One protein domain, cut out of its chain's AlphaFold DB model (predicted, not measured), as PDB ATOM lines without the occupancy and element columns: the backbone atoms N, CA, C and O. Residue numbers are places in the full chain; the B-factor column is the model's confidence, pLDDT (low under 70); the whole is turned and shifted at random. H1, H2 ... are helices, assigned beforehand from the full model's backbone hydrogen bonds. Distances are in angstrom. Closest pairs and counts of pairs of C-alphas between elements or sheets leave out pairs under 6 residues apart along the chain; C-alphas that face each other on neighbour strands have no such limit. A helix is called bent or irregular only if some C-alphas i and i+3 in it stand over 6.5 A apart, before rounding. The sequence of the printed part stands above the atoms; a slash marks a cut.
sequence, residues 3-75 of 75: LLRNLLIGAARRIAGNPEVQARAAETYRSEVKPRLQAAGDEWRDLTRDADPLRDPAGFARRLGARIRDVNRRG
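This is residues 3 to 75 of the 75 residues of an uncharacterized protein of Kiloniellaceae bacterium (UniProt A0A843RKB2). An open, three-sided frame: the long helix H2, bent between its arms H2a and H2b, makes the floor, H1 turns off from one end of it and H3 from the other, and the space between H1 and H3 is empty. Contacts are few, with H3 packing on the far end of H2b through a few residues and H1 meeting H2a at a corner. The printed part has 73 residues with three named helices, in the order H1, H2, H3, and no named strand; the class is all helix. The whole is extended, with a radius of gyration of the C-alphas of 17.8 A, and spans 41 by 34 by 27 A.

Start at H2, residues 19 to 50, which by its hydrogen bonds was assigned as one helix but is bent: C-alphas 31 and 34 are 6.6 A apart. Its arms are H2a, residues 19 to 31, and H2b, residues 34 to 50; their lines stand at a steep tilt of 62 degrees, and they are near each other, with 8 pairs of C-alphas within 10 A. Look next at H3, residues 57 to 74, which touches H2b. The closest C-alphas, those of Thr 48 and Phe 60, are 7.3 A apart, and the two run opposite ways at a steep tilt of 56 degrees. H2b touches H3 with residues 47 to 48 alone, and H3 touches H2b with residues 60 to 64 alone. At the other end, H1, residues 3 to 16, is close to H2a but not clearly touching: the closest C-alphas, those of Ala 16 and Gln 22, are 6.5 A apart, and the lines are about perpendicular at 78 degrees. H1 is apart from H2b and from H3, and H2a is apart from H3. In H1, H2a, H2b and H3 every O i to N i+4 pair is within hydrogen-bond range.

Find C-alpha 19 at (191.562, 224.604, 194.485); from there H2a runs 18.3 A to C-alpha 31. Find C-alpha 34 at (188.074, 225.461, 214.038), where H2b begins its 23.9 A to C-alpha 50. H1 begins at C-alpha 3, at (212.234, 241.690, 196.062), and measures 19.8 A. H3 measures 26.3 A and ends at C-alpha 74, at (200.847, 225.314, 235.474).

The two C-alphas farthest apart are those of Leu 3 and Arg 74, at 44.2 A. Residues 3 to 15 of H1 stand free, and so do residues 68 to 75, of which 68 to 74 belong to H3. The printed part has no cut; the link from H1 to H2 is tight, with 2 residues, and that from H2 to H3 is short, with 6. The mean pLDDT of the printed part is 71.1, and confidence is low, under 70, at residues 22 to 30, 32 to 53 and 74 to 75.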
ATOM      1  N   LEU A   3     212.503 242.562 197.209       77.06
ATOM      2  CA  LEU A   3     212.234 241.690 196.062       77.06
ATOM      3  C   LEU A   3     211.915 240.245 196.475       77.06
ATOM      4  O   LEU A   3     210.917 239.687 196.027       77.06
ATOM      5  N   LEU A   4     212.694 239.668 197.396       80.94
ATOM      6  CA  LEU A   4     212.449 238.318 197.921       80.94
ATOM      7  C   LEU A   4     211.095 238.228 198.629       80.94
ATOM      8  O   LEU A   4     210.343 237.285 198.408       80.94
ATOM      9  N   ARG A   5     210.735 239.249 199.416       73.12
ATOM     10  CA  ARG A   5     209.426 239.322 200.078       73.12
ATOM     11  C   ARG A   5     208.280 239.315 199.064       73.12
ATOM     12  O   ARG A   5     207.305 238.599 199.263       73.12
ATOM     13  N   ASN A   6     208.396 240.073 197.977       81.56
ATOM     14  CA  ASN A   6     207.355 240.137 196.950       81.56
ATOM     15  C   ASN A   6     207.213 238.814 196.184       81.56
ATOM     16  O   ASN A   6     206.093 238.406 195.888       81.56
ATOM     17  N   LEU A   7     208.322 238.111 195.932       84.19
ATOM     18  CA  LEU A   7     208.307 236.783 195.311       84.19
ATOM     19  C   LEU A   7     207.682 235.728 196.228       84.19
ATOM     20  O   LEU A   7     206.842 234.953 195.778       84.19
ATOM     21  N   LEU A   8     208.019 235.743 197.519       83.75
ATOM     22  CA  LEU A   8     207.413 234.853 198.513       83.75
ATOM     23  C   LEU A   8     205.905 235.105 198.650       83.75
ATOM     24  O   LEU A   8     205.124 234.157 198.664       83.75
ATOM     25  N   ILE A   9     205.477 236.371 198.680       84.06
ATOM     26  CA  ILE A   9     204.051 236.740 198.706       84.06
ATOM     27  C   ILE A   9     203.351 236.302 197.413       84.06
ATOM     28  O   ILE A   9     202.242 235.772 197.465       84.06
ATOM     29  N   GLY A  10     203.990 236.484 196.255       81.06
ATOM     30  CA  GLY A  10     203.461 236.040 194.965       81.06
ATOM     31  C   GLY A  10     203.287 234.521 194.897       81.06
ATOM     32  O   GLY A  10     202.223 234.042 194.502       81.06
ATOM     33  N   ALA A  11     204.286 233.763 195.351       79.75
ATOM     34  CA  ALA A  11     204.235 232.306 195.430       79.75
ATOM     35  C   ALA A  11     203.155 231.829 196.410       79.75
ATOM     36  O   ALA A  11     202.340 230.979 196.058       79.75
ATOM     37  N   ALA A  12     203.070 232.434 197.598       74.31
ATOM     38  CA  ALA A  12     202.019 232.134 198.565       74.31
ATOM     39  C   ALA A  12     200.620 232.392 197.982       74.31
ATOM     40  O   ALA A  12     199.728 231.559 198.125       74.31
ATOM     41  N   ARG A  13     200.431 233.501 197.256       76.50
ATOM     42  CA  ARG A  13     199.154 233.838 196.607       76.50
ATOM     43  C   ARG A  13     198.793 232.860 195.488       76.50
ATOM     44  O   ARG A  13     197.626 232.512 195.339       76.50
ATOM     45  N   ARG A  14     199.788 232.389 194.731       77.44
ATOM     46  CA  ARG A  14     199.629 231.356 193.697       77.44
ATOM     47  C   ARG A  14     199.197 230.020 194.308       77.44
ATOM     48  O   ARG A  14     198.267 229.405 193.802       77.44
ATOM     49  N   ILE A  15     199.844 229.601 195.396       75.12
ATOM     50  CA  ILE A  15     199.542 228.355 196.116       75.12
ATOM     51  C   ILE A  15     198.154 228.431 196.767       75.12
ATOM     52  O   ILE A  15     197.364 227.503 196.631       75.12
ATOM     53  N   ALA A  16     197.819 229.562 197.393       71.62
ATOM     54  CA  ALA A  16     196.501 229.805 197.979       71.62
ATOM     55  C   ALA A  16     195.370 229.848 196.936       71.62
ATOM     56  O   ALA A  16     194.216 229.617 197.281       71.62
ATOM     57  N   GLY A  17     195.680 230.143 195.671       74.06
ATOM     58  CA  GLY A  17     194.725 230.105 194.562       74.06
ATOM     59  C   GLY A  17     194.478 228.709 193.979       74.06
ATOM     60  O   GLY A  17     193.626 228.577 193.105       74.06
ATOM     61  N   ASN A  18     195.208 227.676 194.416       81.31
ATOM     62  CA  ASN A  18     195.007 226.312 193.936       81.31
ATOM     63  C   ASN A  18     193.788 225.671 194.645       81.31
ATOM     64  O   ASN A  18     193.781 225.606 195.879       81.31
ATOM     65  N   PRO A  19     192.780 225.171 193.904       70.25
ATOM     66  CA  PRO A  19     191.562 224.604 194.485       70.25
ATOM     67  C   PRO A  19     191.814 223.384 195.386       70.25
ATOM     68  O   PRO A  19     191.115 223.214 196.383       70.25
ATOM     69  N   GLU A  20     192.836 222.567 195.113       73.31
ATOM     70  CA  GLU A  20     193.178 221.412 195.957       73.31
ATOM     71  C   GLU A  20     193.779 221.842 197.301       73.31
ATOM     72  O   GLU A  20     193.483 221.262 198.348       73.31
ATOM     73  N   VAL A  21     194.594 222.899 197.285       72.06
ATOM     74  CA  VAL A  21     195.177 223.486 198.499       72.06
ATOM     75  C   VAL A  21     194.087 224.148 199.336       72.06
ATOM     76  O   VAL A  21     194.089 223.999 200.553       72.06
ATOM     77  N   GLN A  22     193.122 224.822 198.704       66.44
ATOM     78  CA  GLN A  22     191.963 225.387 199.398       66.44
ATOM     79  C   GLN A  22     191.076 224.306 200.019       66.44
ATOM     80  O   GLN A  22     190.650 224.466 201.161       66.44
ATOM     81  N   ALA A  23     190.828 223.203 199.308       69.06
ATOM     82  CA  ALA A  23     190.033 222.090 199.820       69.06
ATOM     83  C   ALA A  23     190.693 221.442 201.046       69.06
ATOM     84  O   ALA A  23     190.055 221.317 202.091       69.06
ATOM     85  N   ARG A  24     191.995 221.132 200.964       69.88
ATOM     86  CA  ARG A  24     192.755 220.587 202.101       69.88
ATOM     87  C   ARG A  24     192.860 221.579 203.255       69.88
ATOM     88  O   ARG A  24     192.666 221.198 204.403       69.88
ATOM     89  N   ALA A  25     193.097 222.859 202.968       64.19
ATOM     90  CA  ALA A  25     193.118 223.898 203.991       64.19
ATOM     91  C   ALA A  25     191.754 224.049 204.673       64.19
ATOM     92  O   ALA A  25     191.713 224.224 205.882       64.19
ATOM     93  N   ALA A  26     190.642 223.944 203.939       64.38
ATOM     94  CA  ALA A  26     189.297 223.988 204.508       64.38
ATOM     95  C   ALA A  26     188.998 222.760 205.381       64.38
ATOM     96  O   ALA A  26     188.326 222.884 206.405       64.38
ATOM     97  N   GLU A  27     189.502 221.589 204.997       68.69
ATOM     98  CA  GLU A  27     189.342 220.345 205.744       68.69
ATOM     99  C   GLU A  27     190.157 220.363 207.043       68.69
ATOM    100  O   GLU A  27     189.573 220.242 208.119       68.69
ATOM    101  N   THR A  28     191.460 220.666 206.968       66.88
ATOM    102  CA  THR A  28     192.324 220.894 208.140       66.88
ATOM    103  C   THR A  28     191.799 222.037 209.007       66.88
ATOM    104  O   THR A  28     191.812 221.961 210.237       66.88
ATOM    105  N   TYR A  29     191.275 223.098 208.386       54.88
ATOM    106  CA  TYR A  29     190.656 224.187 209.124       54.88
ATOM    107  C   TYR A  29     189.448 223.694 209.916       54.88
ATOM    108  O   TYR A  29     189.314 224.039 211.080       54.88
ATOM    109  N   ARG A  30     188.572 222.874 209.335       62.09
ATOM    110  CA  ARG A  30     187.386 222.365 210.036       62.09
ATOM    111  C   ARG A  30     187.724 221.353 211.127       62.09
ATOM    112  O   ARG A  30     187.092 221.415 212.178       62.09
ATOM    113  N   SER A  31     188.666 220.446 210.884       70.38
ATOM    114  CA  SER A  31     188.988 219.357 211.811       70.38
ATOM    115  C   SER A  31     189.886 219.804 212.962       70.38
ATOM    116  O   SER A  31     189.651 219.423 214.104       70.38
ATOM    117  N   GLU A  32     190.885 220.643 212.691       69.06
ATOM    118  CA  GLU A  32     191.940 220.940 213.662       69.06
ATOM    119  C   GLU A  32     191.969 222.395 214.113       69.06
ATOM    120  O   GLU A  32     192.268 222.685 215.274       69.06
ATOM    121  N   VAL A  33     191.679 223.327 213.207       61.62
ATOM    122  CA  VAL A  33     191.842 224.758 213.490       61.62
ATOM    123  C   VAL A  33     190.570 225.342 214.096       61.62
ATOM    124  O   VAL A  33     190.644 226.053 215.084       61.62
ATOM    125  N   LYS A  34     189.390 225.002 213.581       61.56
ATOM    126  CA  LYS A  34     188.074 225.461 214.038       61.56
ATOM    127  C   LYS A  34     187.786 225.134 215.510       61.56
ATOM    128  O   LYS A  34     187.277 226.026 216.187       61.56
ATOM    129  N   PRO A  35     188.076 223.931 216.046       64.25
ATOM    130  CA  PRO A  35     187.901 223.690 217.479       64.25
ATOM    131  C   PRO A  35     188.872 224.526 218.323       64.25
ATOM    132  O   PRO A  35     188.464 225.125 219.314       64.25
ATOM    133  N   ARG A  36     190.134 224.657 217.892       62.31
ATOM    134  CA  ARG A  36     191.145 225.472 218.589       62.31
ATOM    135  C   ARG A  36     190.853 226.974 218.510       62.31
ATOM    136  O   ARG A  36     191.075 227.684 219.479       62.31
ATOM    137  N   LEU A  37     190.318 227.453 217.387       60.91
ATOM    138  CA  LEU A  37     189.907 228.843 217.176       60.91
ATOM    139  C   LEU A  37     188.626 229.200 217.918       60.91
ATOM    140  O   LEU A  37     188.486 230.351 218.298       60.91
ATOM    141  N   GLN A  38     187.701 228.259 218.110       63.56
ATOM    142  CA  GLN A  38     186.540 228.482 218.975       63.56
ATOM    143  C   GLN A  38     186.979 228.584 220.433       63.56
ATOM    144  O   GLN A  38     186.665 229.575 221.075       63.56
ATOM    145  N   ALA A  39     187.801 227.642 220.911       65.75
ATOM    146  CA  ALA A  39     188.341 227.697 222.270       65.75
ATOM    147  C   ALA A  39     189.159 228.975 222.515       65.75
ATOM    148  O   ALA A  39     188.968 229.655 223.518       65.75
ATOM    149  N   ALA A  40     190.021 229.341 221.561       62.81
ATOM    150  CA  ALA A  40     190.721 230.613 221.612       62.81
ATOM    151  C   ALA A  40     189.720 231.772 221.549       62.81
ATOM    152  O   ALA A  40     189.807 232.677 222.357       62.81
ATOM    153  N   GLY A  41     188.773 231.768 220.612       64.88
ATOM    154  CA  GLY A  41     187.792 232.834 220.405       64.88
ATOM    155  C   GLY A  41     186.942 233.127 221.638       64.88
ATOM    156  O   GLY A  41     186.706 234.295 221.931       64.88
ATOM    157  N   ASP A  42     186.553 232.099 222.389       66.62
ATOM    158  CA  ASP A  42     185.876 232.249 223.677       66.62
ATOM    159  C   ASP A  42     186.813 232.872 224.727       66.62
ATOM    160  O   ASP A  42     186.428 233.824 225.403       66.62
ATOM    161  N   GLU A  43     188.080 232.447 224.784       62.75
ATOM    162  CA  GLU A  43     189.095 233.054 225.660       62.75
ATOM    163  C   GLU A  43     189.392 234.521 225.290       62.75
ATOM    164  O   GLU A  43     189.491 235.383 226.163       62.75
ATOM    165  N   TRP A  44     189.464 234.847 223.996       61.59
ATOM    166  CA  TRP A  44     189.591 236.216 223.493       61.59
ATOM    167  C   TRP A  44     188.337 237.035 223.812       61.59
ATOM    168  O   TRP A  44     188.448 238.202 224.181       61.59
ATOM    169  N   ARG A  45     187.141 236.451 223.706       65.88
ATOM    170  CA  ARG A  45     185.877 237.120 224.040       65.88
ATOM    171  C   ARG A  45     185.791 237.458 225.526       65.88
ATOM    172  O   ARG A  45     185.337 238.548 225.869       65.88
ATOM    173  N   ASP A  46     186.251 236.571 226.395       66.12
ATOM    174  CA  ASP A  46     186.295 236.835 227.833       66.12
ATOM    175  C   ASP A  46     187.382 237.862 228.186       66.12
ATOM    176  O   ASP A  46     187.119 238.809 228.924       66.12
ATOM    177  N   LEU A  47     188.562 237.788 227.559       59.69
ATOM    178  CA  LEU A  47     189.608 238.808 227.714       59.69
ATOM    179  C   LEU A  47     189.163 240.196 227.229       59.69
ATOM    180  O   LEU A  47     189.497 241.196 227.860       59.69
ATOM    181  N   THR A  48     188.415 240.267 226.126       60.00
ATOM    182  CA  THR A  48     187.898 241.533 225.575       60.00
ATOM    183  C   THR A  48     186.689 242.079 226.339       60.00
ATOM    184  O   THR A  48     186.480 243.290 226.330       60.00
ATOM    185  N   ARG A  49     185.927 241.234 227.051       64.94
ATOM    186  CA  ARG A  49     184.931 241.683 228.045       64.94
ATOM    187  C   ARG A  49     185.581 242.384 229.235       64.94
ATOM    188  O   ARG A  49     185.041 243.379 229.708       64.94
ATOM    189  N   ASP A  50     186.720 241.872 229.698       62.47
ATOM    190  CA  ASP A  50     187.436 242.416 230.855       62.47
ATOM    191  C   ASP A  50     188.332 243.615 230.503       62.47
ATOM    192  O   ASP A  50     188.567 244.483 231.346       62.47
ATOM    193  N   ALA A  51     188.861 243.661 229.277       60.84
ATOM    194  CA  ALA A  51     189.660 244.764 228.759       60.84
ATOM    195  C   ALA A  51     189.447 244.908 227.246       60.84
ATOM    196  O   ALA A  51     190.019 244.159 226.455       60.84
ATOM    197  N   ASP A  52     188.630 245.880 226.839       69.56
ATOM    198  CA  ASP A  52     188.357 246.148 225.426       69.56
ATOM    199  C   ASP A  52     189.643 246.631 224.720       69.56
ATOM    200  O   ASP A  52     190.128 247.721 225.025       69.56
ATOM    201  N   PRO A  53     190.203 245.875 223.758       67.31
ATOM    202  CA  PRO A  53     191.467 246.210 223.108       67.31
ATOM    203  C   PRO A  53     191.378 247.455 222.221       67.31
ATOM    204  O   PRO A  53     192.408 248.051 221.910       67.31
ATOM    205  N   LEU A  54     190.173 247.853 221.804       74.69
ATOM    206  CA  LEU A  54     189.962 249.051 220.994       74.69
ATOM    207  C   LEU A  54     189.873 250.313 221.854       74.69
ATOM    208  O   LEU A  54     190.160 251.406 221.367       74.69
ATOM    209  N   ARG A  55     189.491 250.169 223.129       71.81
ATOM    210  CA  ARG A  55     189.313 251.280 224.071       71.81
ATOM    211  C   ARG A  55     190.459 251.407 225.080       71.81
ATOM    212  O   ARG A  55     190.824 252.525 225.430       71.81
ATOM    213  N   ASP A  56     191.029 250.288 225.521       74.75
ATOM    214  CA  ASP A  56     192.187 250.192 226.417       74.75
ATOM    215  C   ASP A  56     193.170 249.090 225.952       74.75
ATOM    216  O   ASP A  56     193.240 247.990 226.516       74.75
ATOM    217  N   PRO A  57     193.979 249.378 224.916       74.38
ATOM    218  CA  PRO A  57     194.956 248.425 224.392       74.38
ATOM    219  C   PRO A  57     196.053 248.066 225.409       74.38
ATOM    220  O   PRO A  57     196.612 246.967 225.363       74.38
ATOM    221  N   ALA A  58     196.371 248.968 226.344       78.94
ATOM    222  CA  ALA A  58     197.409 248.748 227.348       78.94
ATOM    223  C   ALA A  58     196.936 247.777 228.442       78.94
ATOM    224  O   ALA A  58     197.669 246.850 228.811       78.94
ATOM    225  N   GLY A  59     195.700 247.945 228.926       77.94
ATOM    226  CA  GLY A  59     195.053 247.015 229.850       77.94
ATOM    227  C   GLY A  59     194.930 245.612 229.258       77.94
ATOM    228  O   GLY A  59     195.283 244.629 229.919       77.94
ATOM    229  N   PHE A  60     194.552 245.524 227.980       77.75
ATOM    230  CA  PHE A  60     194.491 244.260 227.246       77.75
ATOM    231  C   PHE A  60     195.859 243.557 227.175       77.75
ATOM    232  O   PHE A  60     195.984 242.393 227.566       77.75
ATOM    233  N   ALA A  61     196.919 244.263 226.763       81.12
ATOM    234  CA  ALA A  61     198.269 243.695 226.683       81.12
ATOM    235  C   ALA A  61     198.780 243.193 228.046       81.12
ATOM    236  O   ALA A  61     199.391 242.123 228.142       81.12
ATOM    237  N   ARG A  62     198.484 243.928 229.127       82.69
ATOM    238  CA  ARG A  62     198.837 243.529 230.496       82.69
ATOM    239  C   ARG A  62     198.126 242.239 230.917       82.69
ATOM    240  O   ARG A  62     198.755 241.378 231.536       82.69
ATOM    241  N   ARG A  63     196.839 242.092 230.583       77.88
ATOM    242  CA  ARG A  63     196.049 240.881 230.869       77.88
ATOM    243  C   ARG A  63     196.538 239.680 230.065       77.88
ATOM    244  O   ARG A  63     196.754 238.621 230.651       77.88
ATOM    245  N   LEU A  64     196.810 239.865 228.774       80.38
ATOM    246  CA  LEU A  64     197.362 238.820 227.913       80.38
ATOM    247  C   LEU A  64     198.715 238.311 228.440       80.38
ATOM    248  O   LEU A  64     198.922 237.105 228.574       80.38
ATOM    249  N   GLY A  65     199.610 239.221 228.837       79.81
ATOM    250  CA  GLY A  65     200.894 238.858 229.440       79.81
ATOM    251  C   GLY A  65     200.755 238.106 230.771       79.81
ATOM    252  O   GLY A  65     201.496 237.155 231.027       79.81
ATOM    253  N   ALA A  66     199.790 238.487 231.615       83.31
ATOM    254  CA  ALA A  66     199.499 237.767 232.855       83.31
ATOM    255  C   ALA A  66     198.971 236.347 232.588       83.31
ATOM    256  O   ALA A  66     199.369 235.412 233.284       83.31
ATOM    257  N   ARG A  67     198.137 236.176 231.555       75.50
ATOM    258  CA  ARG A  67     197.568 234.883 231.163       75.50
ATOM    259  C   ARG A  67     198.621 233.912 230.632       75.50
ATOM    260  O   ARG A  67     198.682 232.780 231.102       75.50
ATOM    261  N   ILE A  68     199.498 234.369 229.734       79.00
ATOM    262  CA  ILE A  68     200.614 233.558 229.209       79.00
ATOM    263  C   ILE A  68     201.513 233.075 230.354       79.00
ATOM    264  O   ILE A  68     201.911 231.912 230.394       79.00
ATOM    265  N   ARG A  69     201.794 233.946 231.331       83.69
ATOM    266  CA  ARG A  69     202.591 233.594 232.512       83.69
ATOM    267  C   ARG A  69     201.908 232.555 233.410       83.69
ATOM    268  O   ARG A  69     202.604 231.717 233.970       83.69
ATOM    269  N   ASP A  70     200.589 232.631 233.583       79.81
ATOM    270  CA  ASP A  70     199.822 231.675 234.396       79.81
ATOM    271  C   ASP A  70     199.805 230.280 233.756       79.81
ATOM    272  O   ASP A  70     200.094 229.297 234.433       79.81
ATOM    273  N   VAL A  71     199.584 230.200 232.439       75.69
ATOM    274  CA  VAL A  71     199.674 228.936 231.687       75.69
ATOM    275  C   VAL A  71     201.069 228.320 231.824       75.69
ATOM    276  O   VAL A  71     201.188 227.149 232.166       75.69
ATOM    277  N   ASN A  72     202.124 229.121 231.665       72.69
ATOM    278  CA  ASN A  72     203.508 228.646 231.746       72.69
ATOM    279  C   ASN A  72     203.961 228.256 233.170       72.69
ATOM    280  O   ASN A  72     205.043 227.709 233.338       72.69
ATOM    281  N   ARG A  73     203.174 228.584 234.204       70.94
ATOM    282  CA  ARG A  73     203.428 228.196 235.603       70.94
ATOM    283  C   ARG A  73     202.684 226.913 235.997       70.94
ATOM    284  O   ARG A  73     203.014 226.321 237.018       70.94
ATOM    285  N   ARG A  74     201.660 226.521 235.235       56.28
ATOM    286  CA  ARG A  74     200.847 225.314 235.474       56.28
ATOM    287  C   ARG A  74     201.228 224.130 234.577       56.28
ATOM    288  O   ARG A  74     200.672 223.054 234.779       56.28
ATOM    289  N   GLY A  75     202.097 224.350 233.589       49.62
ATOM    290  CA  GLY A  75     202.667 223.326 232.708       49.62
ATOM    291  C   GLY A  75     204.007 222.805 233.199       49.62
ATOM    292  O   GLY A  75     204.689 223.548 233.941       49.62
TER     293      GLY A  75